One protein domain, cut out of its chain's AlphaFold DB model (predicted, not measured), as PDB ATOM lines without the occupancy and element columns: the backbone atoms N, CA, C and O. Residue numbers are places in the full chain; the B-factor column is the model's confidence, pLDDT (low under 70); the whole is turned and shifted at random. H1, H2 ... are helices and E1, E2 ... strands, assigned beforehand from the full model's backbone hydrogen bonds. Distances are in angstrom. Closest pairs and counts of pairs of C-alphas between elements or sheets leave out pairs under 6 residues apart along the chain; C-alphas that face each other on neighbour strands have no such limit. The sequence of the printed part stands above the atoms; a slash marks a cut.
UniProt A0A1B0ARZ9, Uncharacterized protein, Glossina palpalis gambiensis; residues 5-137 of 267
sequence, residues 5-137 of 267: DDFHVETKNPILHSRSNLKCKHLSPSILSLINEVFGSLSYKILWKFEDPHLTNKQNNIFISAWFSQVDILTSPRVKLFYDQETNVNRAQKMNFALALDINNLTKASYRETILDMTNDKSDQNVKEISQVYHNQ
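This is residues 5 to 137 of the 267 residues of an uncharacterized protein of Glossina palpalis gambiensis (UniProt A0A1B0ARZ9). Short helices and one small two-stranded sheet are set around a middle through which unnamed stretches run; H2 and H5 cross steeply on one side, and H1, H3 and H4 touch no other helix. H5 leads into H6, whose residues 131 to 135 stick out with residues 136 and 137. The printed part has 133 residues with six named helices and two named strands, in the order H1 H2 E1 E2 H3 H4 H5 H6; helices hold 60 and strands 8 of the 68 residues in named elements, a class of mostly helix, and E1 and E2 are parallel. It is compact, with a radius of gyration of the C-alphas of 14.8 A and spans of 46 by 36 by 28 A.

Find C-alpha 5 at (9.119, -24.241, 34.207), where H1, residues 5 to 10, begins. H2, residues 29 to 41, runs 18.2 A. E1 is residues 46 to 49 and E2 residues 62 to 65. H3 is residues 70 to 75, and H4, residues 86 to 94, runs 12.1 A. H5, residues 108 to 118, runs 15.6 A from C-alpha 108 at (4.301, 5.019, 45.567). H6, residues 121 to 135, runs 20.9 A to C-alpha 135 at (28.319, -11.183, 23.617).

Look at E1 and E2, parallel at 25 degrees: N 48 and O 63 are 2.8 A apart, within hydrogen-bond range. The closest C-alphas of H2 and E1, Phe 39 and Ile 46, are 7.1 A apart. With residues 34 to 38 alone, H2 touches H5, closest at the C-alphas of Val 38 and Arg 112, 6.1 A; their tilt is steep, 51 degrees, the same way. H5 and H6 are close but not clearly touching, with the C-alphas of Asp 117 and Ser 123 closest at 7.4 A. H1 and H3 are apart, as are H4 and H6. Every O i to N i+4 pair is within hydrogen-bond range in H2, H3, H4, H5 and H6, and 1 of 2 in H1.

The C-alphas farthest apart, Asn 57 and Gln 137, are 46.9 A apart. The printed part has no cut. The links H1 to H2, E1 to E2 and H4 to H5 are long. Residues 5 to 21 have pLDDT under 70.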
ATOM      1  N   ASP A   5       9.635 -23.848  35.514       55.00
ATOM      2  CA  ASP A   5       9.119 -24.241  34.207       55.00
ATOM      3  C   ASP A   5       7.606 -24.013  34.093       55.00
ATOM      4  O   ASP A   5       7.155 -23.417  33.112       55.00
ATOM      5  N   ASP A   6       6.831 -24.327  35.138       51.69
ATOM      6  CA  ASP A   6       5.393 -24.021  35.193       51.69
ATOM      7  C   ASP A   6       5.140 -22.506  35.140       51.69
ATOM      8  O   ASP A   6       4.208 -22.015  34.498       51.69
ATOM      9  N   PHE A   7       6.026 -21.725  35.764       54.38
ATOM     10  CA  PHE A   7       5.915 -20.270  35.795       54.38
ATOM     11  C   PHE A   7       6.287 -19.616  34.451       54.38
ATOM     12  O   PHE A   7       5.710 -18.591  34.061       54.38
ATOM     13  N   HIS A   8       7.229 -20.198  33.706       54.31
ATOM     14  CA  HIS A   8       7.638 -19.709  32.389       54.31
ATOM     15  C   HIS A   8       6.592 -19.953  31.293       54.31
ATOM     16  O   HIS A   8       6.556 -19.198  30.316       54.31
ATOM     17  N   VAL A   9       5.695 -20.925  31.456       48.72
ATOM     18  CA  VAL A   9       4.612 -21.181  30.491       48.72
ATOM     19  C   VAL A   9       3.455 -20.184  30.653       48.72
ATOM     20  O   VAL A   9       2.838 -19.793  29.663       48.72
ATOM     21  N   GLU A  10       3.203 -19.675  31.865       47.94
ATOM     22  CA  GLU A  10       1.939 -18.992  32.181       47.94
ATOM     23  C   GLU A  10       2.025 -17.464  32.397       47.94
ATOM     24  O   GLU A  10       1.006 -16.814  32.665       47.94
ATOM     25  N   THR A  11       3.217 -16.856  32.355       49.03
ATOM     26  CA  THR A  11       3.405 -15.466  32.816       49.03
ATOM     27  C   THR A  11       3.916 -14.503  31.739       49.03
ATOM     28  O   THR A  11       4.987 -14.672  31.144       49.03
ATOM     29  N   LYS A  12       3.142 -13.429  31.515       50.00
ATOM     30  CA  LYS A  12       3.608 -12.196  30.867       50.00
ATOM     31  C   LYS A  12       4.406 -11.395  31.909       50.00
ATOM     32  O   LYS A  12       3.816 -10.838  32.828       50.00
ATOM     33  N   ASN A  13       5.729 -11.365  31.740       55.75
ATOM     34  CA  ASN A  13       6.709 -10.504  32.428       55.75
ATOM     35  C   ASN A  13       6.833 -10.679  33.964       55.75
ATOM     36  O   ASN A  13       6.231  -9.910  34.710       55.75
ATOM     37  N   PRO A  14       7.653 -11.634  34.458       59.66
ATOM     38  CA  PRO A  14       8.022 -11.710  35.870       59.66
ATOM     39  C   PRO A  14       8.839 -10.494  36.337       59.66
ATOM     40  O   PRO A  14       9.809 -10.088  35.693       59.66
ATOM     41  N   ILE A  15       8.490  -9.968  37.512       61.84
ATOM     42  CA  ILE A  15       9.162  -8.839  38.175       61.84
ATOM     43  C   ILE A  15       9.799  -9.291  39.504       61.84
ATOM     44  O   ILE A  15       9.101  -9.859  40.334       61.84
ATOM     45  N   LEU A  16      11.086  -8.936  39.662       62.62
ATOM     46  CA  LEU A  16      11.963  -8.752  40.841       62.62
ATOM     47  C   LEU A  16      12.461  -9.923  41.720       62.62
ATOM     48  O   LEU A  16      11.930 -10.229  42.787       62.62
ATOM     49  N   HIS A  17      13.698 -10.350  41.441       60.78
ATOM     50  CA  HIS A  17      14.549 -11.054  42.409       60.78
ATOM     51  C   HIS A  17      15.453 -10.098  43.213       60.78
ATOM     52  O   HIS A  17      16.182  -9.287  42.641       60.78
ATOM     53  N   SER A  18      15.446 -10.250  44.542       63.56
ATOM     54  CA  SER A  18      16.368  -9.602  45.490       63.56
ATOM     55  C   SER A  18      17.663 -10.412  45.663       63.56
ATOM     56  O   SER A  18      17.627 -11.645  45.751       63.56
ATOM     57  N   ARG A  19      18.826  -9.749  45.764       65.50
ATOM     58  CA  ARG A  19      20.111 -10.418  46.057       65.50
ATOM     59  C   ARG A  19      20.027 -11.238  47.349       65.50
ATOM     60  O   ARG A  19      19.366 -10.849  48.301       65.50
ATOM     61  N   SER A  20      20.747 -12.358  47.423       65.88
ATOM     62  CA  SER A  20      20.813 -13.229  48.619       65.88
ATOM     63  C   SER A  20      21.221 -12.506  49.909       65.88
ATOM     64  O   SER A  20      20.805 -12.908  50.991       65.88
ATOM     65  N   ASN A  21      22.004 -11.433  49.792       68.19
ATOM     66  CA  ASN A  21      22.464 -10.635  50.929       68.19
ATOM     67  C   ASN A  21      21.459  -9.560  51.376       68.19
ATOM     68  O   ASN A  21      21.641  -8.985  52.446       68.19
ATOM     69  N   LEU A  22      20.410  -9.288  50.591       70.12
ATOM     70  CA  LEU A  22      19.347  -8.358  50.955       70.12
ATOM     71  C   LEU A  22      18.113  -9.158  51.380       70.12
ATOM     72  O   LEU A  22      17.331  -9.615  50.549       70.12
ATOM     73  N   LYS A  23      17.948  -9.314  52.693       76.31
ATOM     74  CA  LYS A  23      16.776  -9.976  53.266       76.31
ATOM     75  C   LYS A  23      15.600  -9.012  53.279       76.31
ATOM     76  O   LYS A  23      15.550  -8.110  54.118       76.31
ATOM     77  N   CYS A  24      14.647  -9.215  52.376       77.69
ATOM     78  CA  CYS A  24      13.483  -8.340  52.250       77.69
ATOM     79  C   CYS A  24      12.607  -8.358  53.509       77.69
ATOM     80  O   CYS A  24      11.993  -7.344  53.824       77.69
ATOM     81  N   LYS A  25      12.620  -9.445  54.293       79.44
ATOM     82  CA  LYS A  25      11.917  -9.505  55.589       79.44
ATOM     83  C   LYS A  25      12.374  -8.478  56.638       79.44
ATOM     84  O   LYS A  25      11.694  -8.298  57.640       79.44
ATOM     85  N   HIS A  26      13.543  -7.853  56.460       84.50
ATOM     86  CA  HIS A  26      14.065  -6.832  57.377       84.50
ATOM     87  C   HIS A  26      13.771  -5.398  56.917       84.50
ATOM     88  O   HIS A  26      14.174  -4.453  57.593       84.50
ATOM     89  N   LEU A  27      13.086  -5.218  55.782       84.38
ATOM     90  CA  LEU A  27      12.606  -3.905  55.361       84.38
ATOM     91  C   LEU A  27      11.553  -3.385  56.347       84.38
ATOM     92  O   LEU A  27      10.844  -4.163  56.988       84.38
ATOM     93  N   SER A  28      11.443  -2.060  56.464       88.81
ATOM     94  CA  SER A  28      10.430  -1.463  57.330       88.81
ATOM     95  C   SER A  28       9.019  -1.859  56.863       88.81
ATOM     96  O   SER A  28       8.775  -1.982  55.656       88.81
ATOM     97  N   PRO A  29       8.049  -2.007  57.785       88.44
ATOM     98  CA  PRO A  29       6.671  -2.335  57.420       88.44
ATOM     99  C   PRO A  29       6.051  -1.344  56.424       88.44
ATOM    100  O   PRO A  29       5.264  -1.742  55.569       88.44
ATOM    101  N   SER A  30       6.442  -0.065  56.491       88.81
ATOM    102  CA  SER A  30       5.996   0.973  55.554       88.81
ATOM    103  C   SER A  30       6.454   0.702  54.120       88.81
ATOM    104  O   SER A  30       5.646   0.774  53.197       88.81
ATOM    105  N   ILE A  31       7.723   0.327  53.930       88.81
ATOM    106  CA  ILE A  31       8.277  -0.005  52.613       88.81
ATOM    107  C   ILE A  31       7.668  -1.303  52.081       88.81
ATOM    108  O   ILE A  31       7.304  -1.366  50.910       88.81
ATOM    109  N   LEU A  32       7.492  -2.319  52.932       88.31
ATOM    110  CA  LEU A  32       6.836  -3.569  52.533       88.31
ATOM    111  C   LEU A  32       5.394  -3.340  52.078       88.31
ATOM    112  O   LEU A  32       4.995  -3.866  51.040       88.31
ATOM    113  N   SER A  33       4.633  -2.523  52.812       89.88
ATOM    114  CA  SER A  33       3.271  -2.145  52.432       89.88
ATOM    115  C   SER A  33       3.246  -1.395  51.100       89.88
ATOM    116  O   SER A  33       2.429  -1.717  50.242       89.88
ATOM    117  N   LEU A  34       4.151  -0.430  50.908       90.50
ATOM    118  CA  LEU A  34       4.257   0.344  49.670       90.50
ATOM    119  C   LEU A  34       4.579  -0.557  48.475       90.50
ATOM    120  O   LEU A  34       3.907  -0.476  47.448       90.50
ATOM    121  N   ILE A  35       5.576  -1.438  48.607       88.69
ATOM    122  CA  ILE A  35       5.965  -2.375  47.546       88.69
ATOM    123  C   ILE A  35       4.795  -3.296  47.202       88.69
ATOM    124  O   ILE A  35       4.460  -3.433  46.029       88.69
ATOM    125  N   ASN A  36       4.150  -3.885  48.211       89.50
ATOM    126  CA  ASN A  36       3.022  -4.795  48.030       89.50
ATOM    127  C   ASN A  36       1.830  -4.107  47.334       89.50
ATOM    128  O   ASN A  36       1.220  -4.679  46.434       89.50
ATOM    129  N   GLU A  37       1.541  -2.852  47.683       90.56
ATOM    130  CA  GLU A  37       0.477  -2.064  47.056       90.56
ATOM    131  C   GLU A  37       0.805  -1.681  45.603       90.56
ATOM    132  O   GLU A  37      -0.048  -1.803  44.721       90.56
ATOM    133  N   VAL A  38       2.041  -1.246  45.322       90.38
ATOM    134  CA  VAL A  38       2.469  -0.949  43.945       90.38
ATOM    135  C   VAL A  38       2.420  -2.214  43.103       90.38
ATOM    136  O   VAL A  38       1.834  -2.191  42.025       90.38
ATOM    137  N   PHE A  39       2.958  -3.321  43.610       88.56
ATOM    138  CA  PHE A  39       2.929  -4.618  42.945       88.56
ATOM    139  C   PHE A  39       1.498  -5.088  42.669       88.56
ATOM    140  O   PHE A  39       1.204  -5.478  41.543       88.56
ATOM    141  N   GLY A  40       0.583  -4.951  43.631       88.31
ATOM    142  CA  GLY A  40      -0.842  -5.234  43.436       88.31
ATOM    143  C   GLY A  40      -1.524  -4.381  42.371       88.31
ATOM    144  O   GLY A  40      -2.431  -4.847  41.692       88.31
ATOM    145  N   SER A  41      -1.083  -3.131  42.203       89.38
ATOM    146  CA  SER A  41      -1.659  -2.208  41.216       89.38
ATOM    147  C   SER A  41      -1.232  -2.485  39.769       89.38
ATOM    148  O   SER A  41      -1.772  -1.882  38.839       89.38
ATOM    149  N   LEU A  42      -0.237  -3.353  39.568       85.69
ATOM    150  CA  LEU A  42       0.287  -3.700  38.254       85.69
ATOM    151  C   LEU A  42      -0.455  -4.914  37.686       85.69
ATOM    152  O   LEU A  42      -0.730  -5.879  38.389       85.69
ATOM    153  N   SER A  43      -0.705  -4.917  36.378       84.75
ATOM    154  CA  SER A  43      -1.349  -6.035  35.671       84.75
ATOM    155  C   SER A  43      -0.430  -7.248  35.440       84.75
ATOM    156  O   SER A  43      -0.831  -8.217  34.793       84.75
ATOM    157  N   TYR A  44       0.804  -7.205  35.948       80.06
ATOM    158  CA  TYR A  44       1.820  -8.243  35.779       80.06
ATOM    159  C   TYR A  44       1.760  -9.289  36.899       80.06
ATOM    160  O   TYR A  44       1.390  -8.976  38.034       80.06
ATOM    161  N   LYS A  45       2.184 -10.523  36.594       81.38
ATOM    162  CA  LYS A  45       2.486 -11.544  37.611       81.38
ATOM    163  C   LYS A  45       3.901 -11.289  38.146       81.38
ATOM    164  O   LYS A  45       4.857 -11.242  37.378       81.38
ATOM    165  N   ILE A  46       4.042 -11.124  39.455       83.88
ATOM    166  CA  ILE A  46       5.272 -10.647  40.101       83.88
ATOM    167  C   ILE A  46       5.895 -11.785  40.905       83.88
ATOM    168  O   ILE A  46       5.226 -12.386  41.739       83.88
ATOM    169  N   LEU A  47       7.174 -12.073  40.663       83.81
ATOM    170  CA  LEU A  47       7.948 -13.058  41.417       83.81
ATOM    171  C   LEU A  47       8.789 -12.330  42.447       83.81
ATOM    172  O   LEU A  47       9.882 -11.880  42.136       83.81
ATOM    173  N   TRP A  48       8.325 -12.254  43.684       84.88
ATOM    174  CA  TRP A  48       9.068 -11.571  44.725       84.88
ATOM    175  C   TRP A  48       9.804 -12.568  45.617       84.88
ATOM    176  O   TRP A  48       9.205 -13.317  46.387       84.88
ATOM    177  N   LYS A  49      11.138 -12.568  45.538       84.44
ATOM    178  CA  LYS A  49      11.963 -13.307  46.501       84.44
ATOM    179  C   LYS A  49      11.785 -12.713  47.896       84.44
ATOM    180  O   LYS A  49      12.223 -11.591  48.146       84.44
ATOM    181  N   PHE A  50      11.169 -13.477  48.787       86.31
ATOM    182  CA  PHE A  50      10.811 -13.022  50.119       86.31
ATOM    183  C   PHE A  50      10.926 -14.185  51.106       86.31
ATOM    184  O   PHE A  50      10.372 -15.259  50.879       86.31
ATOM    185  N   GLU A  51      11.710 -13.999  52.169       86.94
ATOM    186  CA  GLU A  51      12.113 -15.091  53.064       86.94
ATOM    187  C   GLU A  51      11.015 -15.545  54.029       86.94
ATOM    188  O   GLU A  51      11.121 -16.635  54.587       86.94
ATOM    189  N   ASP A  52      10.003 -14.709  54.262       85.81
ATOM    190  CA  ASP A  52       8.907 -14.999  55.182       85.81
ATOM    191  C   ASP A  52       7.643 -15.398  54.397       85.81
ATOM    192  O   ASP A  52       7.122 -14.592  53.627       85.81
ATOM    193  N   PRO A  53       7.116 -16.624  54.550       82.25
ATOM    194  CA  PRO A  53       5.910 -17.042  53.840       82.25
ATOM    195  C   PRO A  53       4.653 -16.257  54.256       82.25
ATOM    196  O   PRO A  53       3.659 -16.276  53.529       82.25
ATOM    197  N   HIS A  54       4.680 -15.547  55.387       83.69
ATOM    198  CA  HIS A  54       3.556 -14.781  55.919       83.69
ATOM    199  C   HIS A  54       3.672 -13.287  55.590       83.69
ATOM    200  O   HIS A  54       3.751 -12.431  56.469       83.69
ATOM    201  N   LEU A  55       3.641 -12.950  54.298       82.94
ATOM    202  CA  LEU A  55       3.519 -11.557  53.861       82.94
ATOM    203  C   LEU A  55       2.088 -11.040  54.106       82.94
ATOM    204  O   LEU A  55       1.139 -11.455  53.435       82.94
ATOM    205  N   THR A  56       1.929 -10.108  55.043       80.62
ATOM    206  CA  THR A  56       0.642  -9.465  55.350       80.62
ATOM    207  C   THR A  56       0.062  -8.750  54.124       80.62
ATOM    208  O   THR A  56       0.767  -8.018  53.432       80.62
ATOM    209  N   ASN A  57      -1.242  -8.921  53.875       82.12
ATOM    210  CA  ASN A  57      -1.984  -8.303  52.762       82.12
ATOM    211  C   ASN A  57      -1.426  -8.612  51.362       82.12
ATOM    212  O   ASN A  57      -1.558  -7.796  50.446       82.12
ATOM    213  N   LYS A  58      -0.771  -9.763  51.186       86.25
ATOM    214  CA  LYS A  58      -0.238 -10.203  49.895       86.25
ATOM    215  C   LYS A  58      -1.323 -10.185  48.809       86.25
ATOM    216  O   LYS A  58      -2.379 -10.788  48.964       86.25
ATOM    217  N   GLN A  59      -1.022  -9.529  47.694       86.56
ATOM    218  CA  GLN A  59      -1.912  -9.436  46.536       86.56
ATOM    219  C   GLN A  59      -1.865 -10.713  45.677       86.56
ATOM    220  O   GLN A  59      -0.861 -11.431  45.659       86.56
ATOM    221  N   ASN A  60      -2.942 -11.000  44.939       86.06
ATOM    222  CA  ASN A  60      -3.104 -12.263  44.199       86.06
ATOM    223  C   ASN A  60      -2.130 -12.426  43.021       86.06
ATOM    224  O   ASN A  60      -1.814 -13.547  42.633       86.06
ATOM    225  N   ASN A  61      -1.648 -11.321  42.450       86.81
ATOM    226  CA  ASN A  61      -0.689 -11.319  41.344       86.81
ATOM    227  C   ASN A  61       0.774 -11.439  41.811       86.81
ATOM    228  O   ASN A  61       1.676 -11.467  40.974       86.81
ATOM    229  N   ILE A  62       1.017 -11.515  43.122       87.25
ATOM    230  CA  ILE A  62       2.351 -11.637  43.709       87.25
ATOM    231  C   ILE A  62       2.593 -13.095  44.101       87.25
ATOM    232  O   ILE A  62       1.788 -13.733  44.779       87.25
ATOM    233  N   PHE A  63       3.744 -13.627  43.726       86.00
ATOM    234  CA  PHE A  63       4.213 -14.957  44.086       86.00
ATOM    235  C   PHE A  63       5.479 -14.798  44.912       86.00
ATOM    236  O   PHE A  63       6.443 -14.190  44.457       86.00
ATOM    237  N   ILE A  64       5.457 -15.325  46.135       86.75
ATOM    238  CA  ILE A  64       6.588 -15.245  47.056       86.75
ATOM    239  C   ILE A  64       7.227 -16.612  47.239       86.75
ATOM    240  O   ILE A  64       6.536 -17.626  47.328       86.75
ATOM    241  N   SER A  65       8.550 -16.623  47.309       85.44
ATOM    242  CA  SER A  65       9.336 -17.784  47.711       85.44
ATOM    243  C   SER A  65      10.610 -17.305  48.391       85.44
ATOM    244  O   SER A  65      11.210 -16.311  47.970       85.44
ATOM    245  N   ALA A  66      11.063 -18.049  49.399       84.81
ATOM    246  CA  ALA A  66      12.361 -17.812  50.027       84.81
ATOM    247  C   ALA A  66      13.522 -18.062  49.051       84.81
ATOM    248  O   ALA A  66      14.621 -17.529  49.229       84.81
ATOM    249  N   TRP A  67      13.285 -18.861  48.006       82.00
ATOM    250  CA  TRP A  67      14.298 -19.221  47.030       82.00
ATOM    251  C   TRP A  67      13.751 -19.254  45.601       82.00
ATOM    252  O   TRP A  67      12.668 -19.779  45.345       82.00
ATOM    253  N   PHE A  68      14.551 -18.714  44.682       80.38
ATOM    254  CA  PHE A  68      14.382 -18.810  43.236       80.38
ATOM    255  C   PHE A  68      15.760 -19.014  42.599       80.38
ATOM    256  O   PHE A  68      16.745 -18.449  43.092       80.38
ATOM    257  N   SER A  69      15.821 -19.752  41.490       81.75
ATOM    258  CA  SER A  69      17.041 -19.895  40.692       81.75
ATOM    259  C   SER A  69      17.402 -18.561  40.041       81.75
ATOM    260  O   SER A  69      16.651 -18.019  39.232       81.75
ATOM    261  N   GLN A  70      18.548 -17.990  40.419       77.62
ATOM    262  CA  GLN A  70      18.968 -16.685  39.904       77.62
ATOM    263  C   GLN A  70      19.334 -16.747  38.416       77.62
ATOM    264  O   GLN A  70      19.085 -15.780  37.699       77.62
ATOM    265  N   VAL A  71      19.913 -17.862  37.962       81.50
ATOM    266  CA  VAL A  71      20.286 -18.045  36.554       81.50
ATOM    267  C   VAL A  71      19.029 -18.040  35.696       81.50
ATOM    268  O   VAL A  71      18.934 -17.197  34.814       81.50
ATOM    269  N   ASP A  72      18.035 -18.860  36.035       79.75
ATOM    270  CA  ASP A  72      16.820 -19.012  35.223       79.75
ATOM    271  C   ASP A  72      16.032 -17.701  35.120       79.75
ATOM    272  O   ASP A  72      15.575 -17.328  34.037       79.75
ATOM    273  N   ILE A  73      15.954 -16.940  36.224       78.75
ATOM    274  CA  ILE A  73      15.396 -15.580  36.220       78.75
ATOM    275  C   ILE A  73      16.185 -14.702  35.248       78.75
ATOM    276  O   ILE A  73      15.608 -14.172  34.306       78.75
ATOM    277  N   LEU A  74      17.495 -14.546  35.445       79.94
ATOM    278  CA  LEU A  74      18.289 -13.585  34.675       79.94
ATOM    279  C   LEU A  74      18.442 -13.954  33.195       79.94
ATOM    280  O   LEU A  74      18.599 -13.061  32.366       79.94
ATOM    281  N   THR A  75      18.389 -15.239  32.847       79.62
ATOM    282  CA  THR A  75      18.409 -15.690  31.449       79.62
ATOM    283  C   THR A  75      17.050 -15.569  30.770       79.62
ATOM    284  O   THR A  75      16.964 -15.650  29.545       79.62
ATOM    285  N   SER A  76      15.975 -15.376  31.537       77.31
ATOM    286  CA  SER A  76      14.643 -15.221  30.973       77.31
ATOM    287  C   SER A  76      14.515 -13.861  30.270       77.31
ATOM    288  O   SER A  76      14.713 -12.821  30.901       77.31
ATOM    289  N   PRO A  77      14.069 -13.813  28.999       74.19
ATOM    290  CA  PRO A  77      13.889 -12.555  28.261       74.19
ATOM    291  C   PRO A  77      12.763 -11.675  28.832       74.19
ATOM    292  O   PRO A  77      12.511 -10.572  28.348       74.19
ATOM    293  N   ARG A  78      12.037 -12.184  29.832       74.06
ATOM    294  CA  ARG A  78      10.855 -11.553  30.414       74.06
ATOM    295  C   ARG A  78      11.144 -10.804  31.713       74.06
ATOM    296  O   ARG A  78      10.231 -10.165  32.230       74.06
ATOM    297  N   VAL A  79      12.366 -10.865  32.246       76.94
ATOM    298  CA  VAL A  79      12.727 -10.117  33.456       76.94
ATOM    299  C   VAL A  79      12.903  -8.647  33.128       76.94
ATOM    300  O   VAL A  79      13.739  -8.276  32.310       76.94
ATOM    301  N   LYS A  80      12.094  -7.812  33.784       75.75
ATOM    302  CA  LYS A  80      12.090  -6.353  33.585       75.75
ATOM    303  C   LYS A  80      12.678  -5.570  34.752       75.75
ATOM    304  O   LYS A  80      13.097  -4.433  34.583       75.75
ATOM    305  N   LEU A  81      12.715  -6.171  35.940       78.19
ATOM    306  CA  LEU A  81      13.183  -5.513  37.155       78.19
ATOM    307  C   LEU A  81      14.073  -6.458  37.958       78.19
ATOM    308  O   LEU A  81      13.697  -7.605  38.215       78.19
ATOM    309  N   PHE A  82      15.225  -5.953  38.391       79.00
ATOM    310  CA  PHE A  82      16.184  -6.671  39.223       79.00
ATOM    311  C   PHE A  82      16.864  -5.710  40.202       79.00
ATOM    312  O   PHE A  82      17.136  -4.562  39.852       79.00
ATOM    313  N   TYR A  83      17.141  -6.175  41.422       80.38
ATOM    314  CA  TYR A  83      17.850  -5.386  42.429       80.38
ATOM    315  C   TYR A  83      19.344  -5.720  42.448       80.38
ATOM    316  O   TYR A  83      19.728  -6.886  42.559       80.38
ATOM    317  N   ASP A  84      20.192  -4.692  42.444       83.19
ATOM    318  CA  ASP A  84      21.644  -4.837  42.528       83.19
ATOM    319  C   ASP A  84      22.256  -3.828  43.527       83.19
ATOM    320  O   ASP A  84      21.576  -2.964  44.073       83.19
ATOM    321  N   GLN A  85      23.549  -3.967  43.815       84.75
ATOM    322  CA  GLN A  85      24.344  -2.986  44.542       84.75
ATOM    323  C   GLN A  85      24.381  -1.649  43.804       84.75
ATOM    324  O   GLN A  85      24.477  -1.596  42.578       84.75
ATOM    325  N   GLU A  86      24.419  -0.573  44.584       85.81
ATOM    326  CA  GLU A  86      24.434   0.807  44.102       85.81
ATOM    327  C   GLU A  86      25.511   1.061  43.036       85.81
ATOM    328  O   GLU A  86      25.249   1.689  42.018       85.81
ATOM    329  N   THR A  87      26.716   0.509  43.199       89.88
ATOM    330  CA  THR A  87      27.809   0.661  42.224       89.88
ATOM    331  C   THR A  87      27.483   0.061  40.855       89.88
ATOM    332  O   THR A  87      27.823   0.649  39.826       89.88
ATOM    333  N   ASN A  88      26.800  -1.083  40.830       89.94
ATOM    334  CA  ASN A  88      26.383  -1.740  39.596       89.94
ATOM    335  C   ASN A  88      25.200  -1.008  38.964       89.94
ATOM    336  O   ASN A  88      25.208  -0.791  37.755       89.94
ATOM    337  N   VAL A  89      24.241  -0.557  39.780       88.94
ATOM    338  CA  VAL A  89      23.110   0.268  39.327       88.94
ATOM    339  C   VAL A  89      23.614   1.576  38.715       88.94
ATOM    340  O   VAL A  89      23.249   1.901  37.591       88.94
ATOM    341  N   ASN A  90      24.544   2.271  39.373       92.31
ATOM    342  CA  ASN A  90      25.151   3.505  38.871       92.31
ATOM    343  C   ASN A  90      25.881   3.288  37.537       92.31
ATOM    344  O   ASN A  90      25.844   4.143  36.652       92.31
ATOM    345  N   ARG A  91      26.555   2.144  37.364       92.50
ATOM    346  CA  ARG A  91      27.185   1.786  36.085       92.50
ATOM    347  C   ARG A  91      26.138   1.500  35.007       92.50
ATOM    348  O   ARG A  91      26.297   1.970  33.886       92.50
ATOM    349  N   ALA A  92      25.085   0.764  35.345       90.44
ATOM    350  CA  ALA A  92      24.013   0.415  34.423       90.44
ATOM    351  C   ALA A  92      23.202   1.645  33.977       90.44
ATOM    352  O   ALA A  92      22.888   1.785  32.796       90.44
ATOM    353  N   GLN A  93      22.965   2.590  34.889       91.00
ATOM    354  CA  GLN A  93      22.339   3.875  34.593       91.00
ATOM    355  C   GLN A  93      23.212   4.727  33.665       91.00
ATOM    356  O   GLN A  93      22.713   5.264  32.683       91.00
ATOM    357  N   LYS A  94      24.532   4.789  33.899       92.38
ATOM    358  CA  LYS A  94      25.476   5.459  32.978       92.38
ATOM    359  C   LYS A  94      25.490   4.840  31.577       92.38
ATOM    360  O   LYS A  94      25.805   5.526  30.613       92.38
ATOM    361  N   MET A  95      25.179   3.551  31.477       88.44
ATOM    362  CA  MET A  95      25.046   2.814  30.218       88.44
ATOM    363  C   MET A  95      23.610   2.841  29.659       88.44
ATOM    364  O   MET A  95      23.337   2.167  28.673       88.44
ATOM    365  N   ASN A  96      22.706   3.621  30.261       88.19
ATOM    366  CA  ASN A  96      21.324   3.839  29.825       88.19
ATOM    367  C   ASN A  96      20.449   2.575  29.723       88.19
ATOM    368  O   ASN A  96      19.500   2.563  28.943       88.19
ATOM    369  N   PHE A  97      20.717   1.523  30.502       86.50
ATOM    370  CA  PHE A  97      19.886   0.304  30.496       86.50
ATOM    371  C   PHE A  97      19.267  -0.041  31.861       86.50
ATOM    372  O   PHE A  97      18.658  -1.098  32.014       86.50
ATOM    373  N   ALA A  98      19.408   0.836  32.860       87.81
ATOM    374  CA  ALA A  98      18.771   0.687  34.166       87.81
ATOM    375  C   ALA A  98      18.441   2.042  34.805       87.81
ATOM    376  O   ALA A  98      19.085   3.052  34.513       87.81
ATOM    377  N   LEU A  99      17.486   2.030  35.734       87.44
ATOM    378  CA  LEU A  99      17.136   3.162  36.587       87.44
ATOM    379  C   LEU A  99      17.521   2.879  38.043       87.44
ATOM    380  O   LEU A  99      17.444   1.742  38.511       87.44
ATOM    381  N   ALA A 100      17.931   3.928  38.754       87.38
ATOM    382  CA  ALA A 100      18.242   3.870  40.176       87.38
ATOM    383  C   ALA A 100      17.029   4.297  41.010       87.38
ATOM    384  O   ALA A 100      16.382   5.298  40.706       87.38
ATOM    385  N   LEU A 101      16.753   3.554  42.080       85.81
ATOM    386  CA  LEU A 101      15.713   3.866  43.059       85.81
ATOM    387  C   LEU A 101      16.337   3.960  44.448       85.81
ATOM    388  O   LEU A 101      17.020   3.032  44.883       85.81
ATOM    389  N   ASP A 102      16.064   5.058  45.149       85.19
ATOM    390  CA  ASP A 102      16.424   5.209  46.557       85.19
ATOM    391  C   ASP A 102      15.304   4.652  47.440       85.19
ATOM    392  O   ASP A 102      14.174   5.138  47.426       85.19
ATOM    393  N   ILE A 103      15.627   3.621  48.219       81.00
ATOM    394  CA  ILE A 103      14.683   2.962  49.126       81.00
ATOM    395  C   ILE A 103      14.319   3.884  50.303       81.00
ATOM    396  O   ILE A 103      13.208   3.790  50.822       81.00
ATOM    397  N   ASN A 104      15.211   4.792  50.715       83.31
ATOM    398  CA  ASN A 104      14.979   5.671  51.867       83.31
ATOM    399  C   ASN A 104      13.970   6.784  51.563       83.31
ATOM    400  O   ASN A 104      13.281   7.254  52.465       83.31
ATOM    401  N   ASN A 105      13.875   7.188  50.296       87.88
ATOM    402  CA  ASN A 105      12.979   8.236  49.819       87.88
ATOM    403  C   ASN A 105      11.997   7.701  48.762       87.88
ATOM    404  O   ASN A 105      11.703   8.350  47.755       87.88
ATOM    405  N   LEU A 106      11.521   6.469  48.960       86.88
ATOM    406  CA  LEU A 106      10.653   5.795  48.004       86.88
ATOM    407  C   LEU A 106       9.197   6.245  48.170       86.88
ATOM    408  O   LEU A 106       8.589   6.053  49.223       86.88
ATOM    409  N   THR A 107       8.606   6.780  47.102       92.38
ATOM    410  CA  THR A 107       7.172   7.096  47.044       92.38
ATOM    411  C   THR A 107       6.440   6.131  46.118       92.38
ATOM    412  O   THR A 107       7.011   5.594  45.168       92.38
ATOM    413  N   LYS A 108       5.141   5.921  46.369       90.88
ATOM    414  CA  LYS A 108       4.301   5.019  45.567       90.88
ATOM    415  C   LYS A 108       4.279   5.416  44.084       90.88
ATOM    416  O   LYS A 108       4.385   4.550  43.219       90.88
ATOM    417  N   ALA A 109       4.156   6.716  43.805       91.38
ATOM    418  CA  ALA A 109       4.123   7.257  42.447       91.38
ATOM    419  C   ALA A 109       5.462   7.048  41.728       91.38
ATOM    420  O   ALA A 109       5.484   6.398  40.687       91.38
ATOM    421  N   SER A 110       6.571   7.481  42.343       91.06
ATOM    422  CA  SER A 110       7.919   7.324  41.780       91.06
ATOM    423  C   SER A 110       8.257   5.856  41.505       91.06
ATOM    424  O   SER A 110       8.735   5.511  40.422       91.06
ATOM    425  N   TYR A 111       7.931   4.961  42.445       90.06
ATOM    426  CA  TYR A 111       8.189   3.535  42.271       90.06
ATOM    427  C   TYR A 111       7.388   2.948  41.104       90.06
ATOM    428  O   TYR A 111       7.939   2.244  40.258       90.06
ATOM    429  N   ARG A 112       6.095   3.277  41.018       89.81
ATOM    430  CA  ARG A 112       5.222   2.811  39.937       89.81
ATOM    431  C   ARG A 112       5.670   3.333  38.573       89.81
ATOM    432  O   ARG A 112       5.719   2.556  37.625       89.81
ATOM    433  N   GLU A 113       5.979   4.620  38.470       89.56
ATOM    434  CA  GLU A 113       6.448   5.245  37.228       89.56
ATOM    435  C   GLU A 113       7.758   4.623  36.752       89.56
ATOM    436  O   GLU A 113       7.867   4.253  35.588       89.56
ATOM    437  N   THR A 114       8.702   4.395  37.668       88.75
ATOM    438  CA  THR A 114       9.982   3.750  37.350       88.75
ATOM    439  C   THR A 114       9.790   2.332  36.817       88.75
ATOM    440  O   THR A 114      10.434   1.941  35.846       88.75
ATOM    441  N   ILE A 115       8.888   1.547  37.421       87.12
ATOM    442  CA  ILE A 115       8.576   0.202  36.921       87.12
ATOM    443  C   ILE A 115       7.987   0.285  35.511       87.12
ATOM    444  O   ILE A 115       8.394  -0.483  34.644       87.12
ATOM    445  N   LEU A 116       7.058   1.211  35.271       86.81
ATOM    446  CA  LEU A 116       6.436   1.368  33.958       86.81
ATOM    447  C   LEU A 116       7.446   1.790  32.884       86.81
ATOM    448  O   LEU A 116       7.433   1.216  31.796       86.81
ATOM    449  N   ASP A 117       8.354   2.711  33.204       86.56
ATOM    450  CA  ASP A 117       9.416   3.145  32.290       86.56
ATOM    451  C   ASP A 117      10.414   2.015  31.979       86.56
ATOM    452  O   ASP A 117      10.783   1.786  30.825       86.56
ATOM    453  N   MET A 118      10.779   1.205  32.978       82.69
ATOM    454  CA  MET A 118      11.621   0.017  32.764       82.69
ATOM    455  C   MET A 118      10.923  -1.079  31.953       82.69
ATOM    456  O   MET A 118      11.594  -1.868  31.292       82.69
ATOM    457  N   THR A 119       9.589  -1.141  31.977       80.88
ATOM    458  CA  THR A 119       8.812  -2.082  31.149       80.88
ATOM    459  C   THR A 119       8.563  -1.594  29.718       80.88
ATOM    460  O   THR A 119       7.911  -2.302  28.954       80.88
ATOM    461  N   ASN A 120       9.057  -0.410  29.352       84.00
ATOM    462  CA  ASN A 120       8.875   0.181  28.029       84.00
ATOM    463  C   ASN A 120       9.835  -0.413  26.974       84.00
ATOM    464  O   ASN A 120      10.952  -0.832  27.286       84.00
ATOM    465  N   ASP A 121       9.442  -0.352  25.700       82.12
ATOM    466  CA  ASP A 121      10.193  -0.904  24.560       82.12
ATOM    467  C   ASP A 121      11.592  -0.283  24.401       82.12
ATOM    468  O   ASP A 121      12.528  -0.948  23.956       82.12
ATOM    469  N   LYS A 122      11.762   0.986  24.792       85.50
ATOM    470  CA  LYS A 122      13.060   1.679  24.751       85.50
ATOM    471  C   LYS A 122      14.083   1.029  25.686       85.50
ATOM    472  O   LYS A 122      15.224   0.797  25.290       85.50
ATOM    473  N   SER A 123      13.671   0.715  26.912       82.69
ATOM    474  CA  SER A 123      14.515   0.040  27.902       82.69
ATOM    475  C   SER A 123      14.907  -1.355  27.403       82.69
ATOM    476  O   SER A 123      16.072  -1.744  27.489       82.69
ATOM    477  N   ASP A 124      13.970  -2.060  26.761       83.00
ATOM    478  CA  ASP A 124      14.221  -3.358  26.128       83.00
ATOM    479  C   ASP A 124      15.237  -3.292  24.981       83.00
ATOM    480  O   ASP A 124      16.065  -4.195  24.840       83.00
ATOM    481  N   GLN A 125      15.185  -2.250  24.149       88.19
ATOM    482  CA  GLN A 125      16.148  -2.045  23.064       88.19
ATOM    483  C   GLN A 125      17.552  -1.783  23.613       88.19
ATOM    484  O   GLN A 125      18.486  -2.480  23.220       88.19
ATOM    485  N   ASN A 126      17.690  -0.888  24.595       89.31
ATOM    486  CA  ASN A 126      18.983  -0.590  25.215       89.31
ATOM    487  C   ASN A 126      19.604  -1.838  25.864       89.31
ATOM    488  O   ASN A 126      20.792  -2.108  25.694       89.31
ATOM    489  N   VAL A 127      18.805  -2.649  26.569       88.25
ATOM    490  CA  VAL A 127      19.279  -3.914  27.153       88.25
ATOM    491  C   VAL A 127      19.739  -4.890  26.065       88.25
ATOM    492  O   VAL A 127      20.770  -5.544  26.232       88.25
ATOM    493  N   LYS A 128      19.022  -4.985  24.935       89.38
ATOM    494  CA  LYS A 128      19.416  -5.841  23.803       89.38
ATOM    495  C   LYS A 128      20.717  -5.375  23.154       89.38
ATOM    496  O   LYS A 128      21.573  -6.215  22.892       89.38
ATOM    497  N   GLU A 129      20.888  -4.075  22.935       91.88
ATOM    498  CA  GLU A 129      22.124  -3.505  22.384       91.88
ATOM    499  C   GLU A 129      23.318  -3.791  23.298       91.88
ATOM    500  O   GLU A 129      24.339  -4.321  22.862       91.88
ATOM    501  N   ILE A 130      23.168  -3.527  24.596       90.62
ATOM    502  CA  ILE A 130      24.212  -3.796  25.585       90.62
ATOM    503  C   ILE A 130      24.519  -5.297  25.662       90.62
ATOM    504  O   ILE A 130      25.687  -5.682  25.692       90.62
ATOM    505  N   SER A 131      23.499  -6.157  25.630       90.31
ATOM    506  CA  SER A 131      23.670  -7.614  25.585       90.31
ATOM    507  C   SER A 131      24.462  -8.061  24.351       90.31
ATOM    508  O   SER A 131      25.409  -8.838  24.474       90.31
ATOM    509  N   GLN A 132      24.154  -7.513  23.171       92.19
ATOM    510  CA  GLN A 132      24.916  -7.778  21.949       92.19
ATOM    511  C   GLN A 132      26.375  -7.348  22.094       92.19
ATOM    512  O   GLN A 132      27.262  -8.116  21.735       92.19
ATOM    513  N   VAL A 133      26.638  -6.173  22.675       91.38
ATOM    514  CA  VAL A 133      28.006  -5.705  22.950       91.38
ATOM    515  C   VAL A 133      28.740  -6.654  23.904       91.38
ATOM    516  O   VAL A 133      29.892  -6.989  23.647       91.38
ATOM    517  N   TYR A 134      28.088  -7.146  24.963       88.12
ATOM    518  CA  TYR A 134      28.689  -8.116  25.890       88.12
ATOM    519  C   TYR A 134      28.983  -9.471  25.239       88.12
ATOM    520  O   TYR A 134      30.007 -10.093  25.528       88.12
ATOM    521  N   HIS A 135      28.099  -9.945  24.361       89.06
ATOM    522  CA  HIS A 135      28.319 -11.183  23.617       89.06
ATOM    523  C   HIS A 135      29.342 -11.022  22.486       89.06
ATOM    524  O   HIS A 135      29.976 -12.008  22.103       89.06
ATOM    525  N   ASN A 136      29.550  -9.798  21.997       92.06
ATOM    526  CA  ASN A 136      30.515  -9.457  20.958       92.06
ATOM    527  C   ASN A 136      31.933  -9.262  21.524       92.06
ATOM    528  O   ASN A 136      32.546  -8.202  21.421       92.06
ATOM    529  N   GLN A 137      32.450 -10.315  22.145       89.00
ATOM    530  CA  GLN A 137      33.838 -10.414  22.589       89.00
ATOM    531  C   GLN A 137      34.639 -11.290  21.618       89.00
ATOM    532  O   GLN A 137      34.111 -12.247  21.056       89.00
TER     533      GLN A 137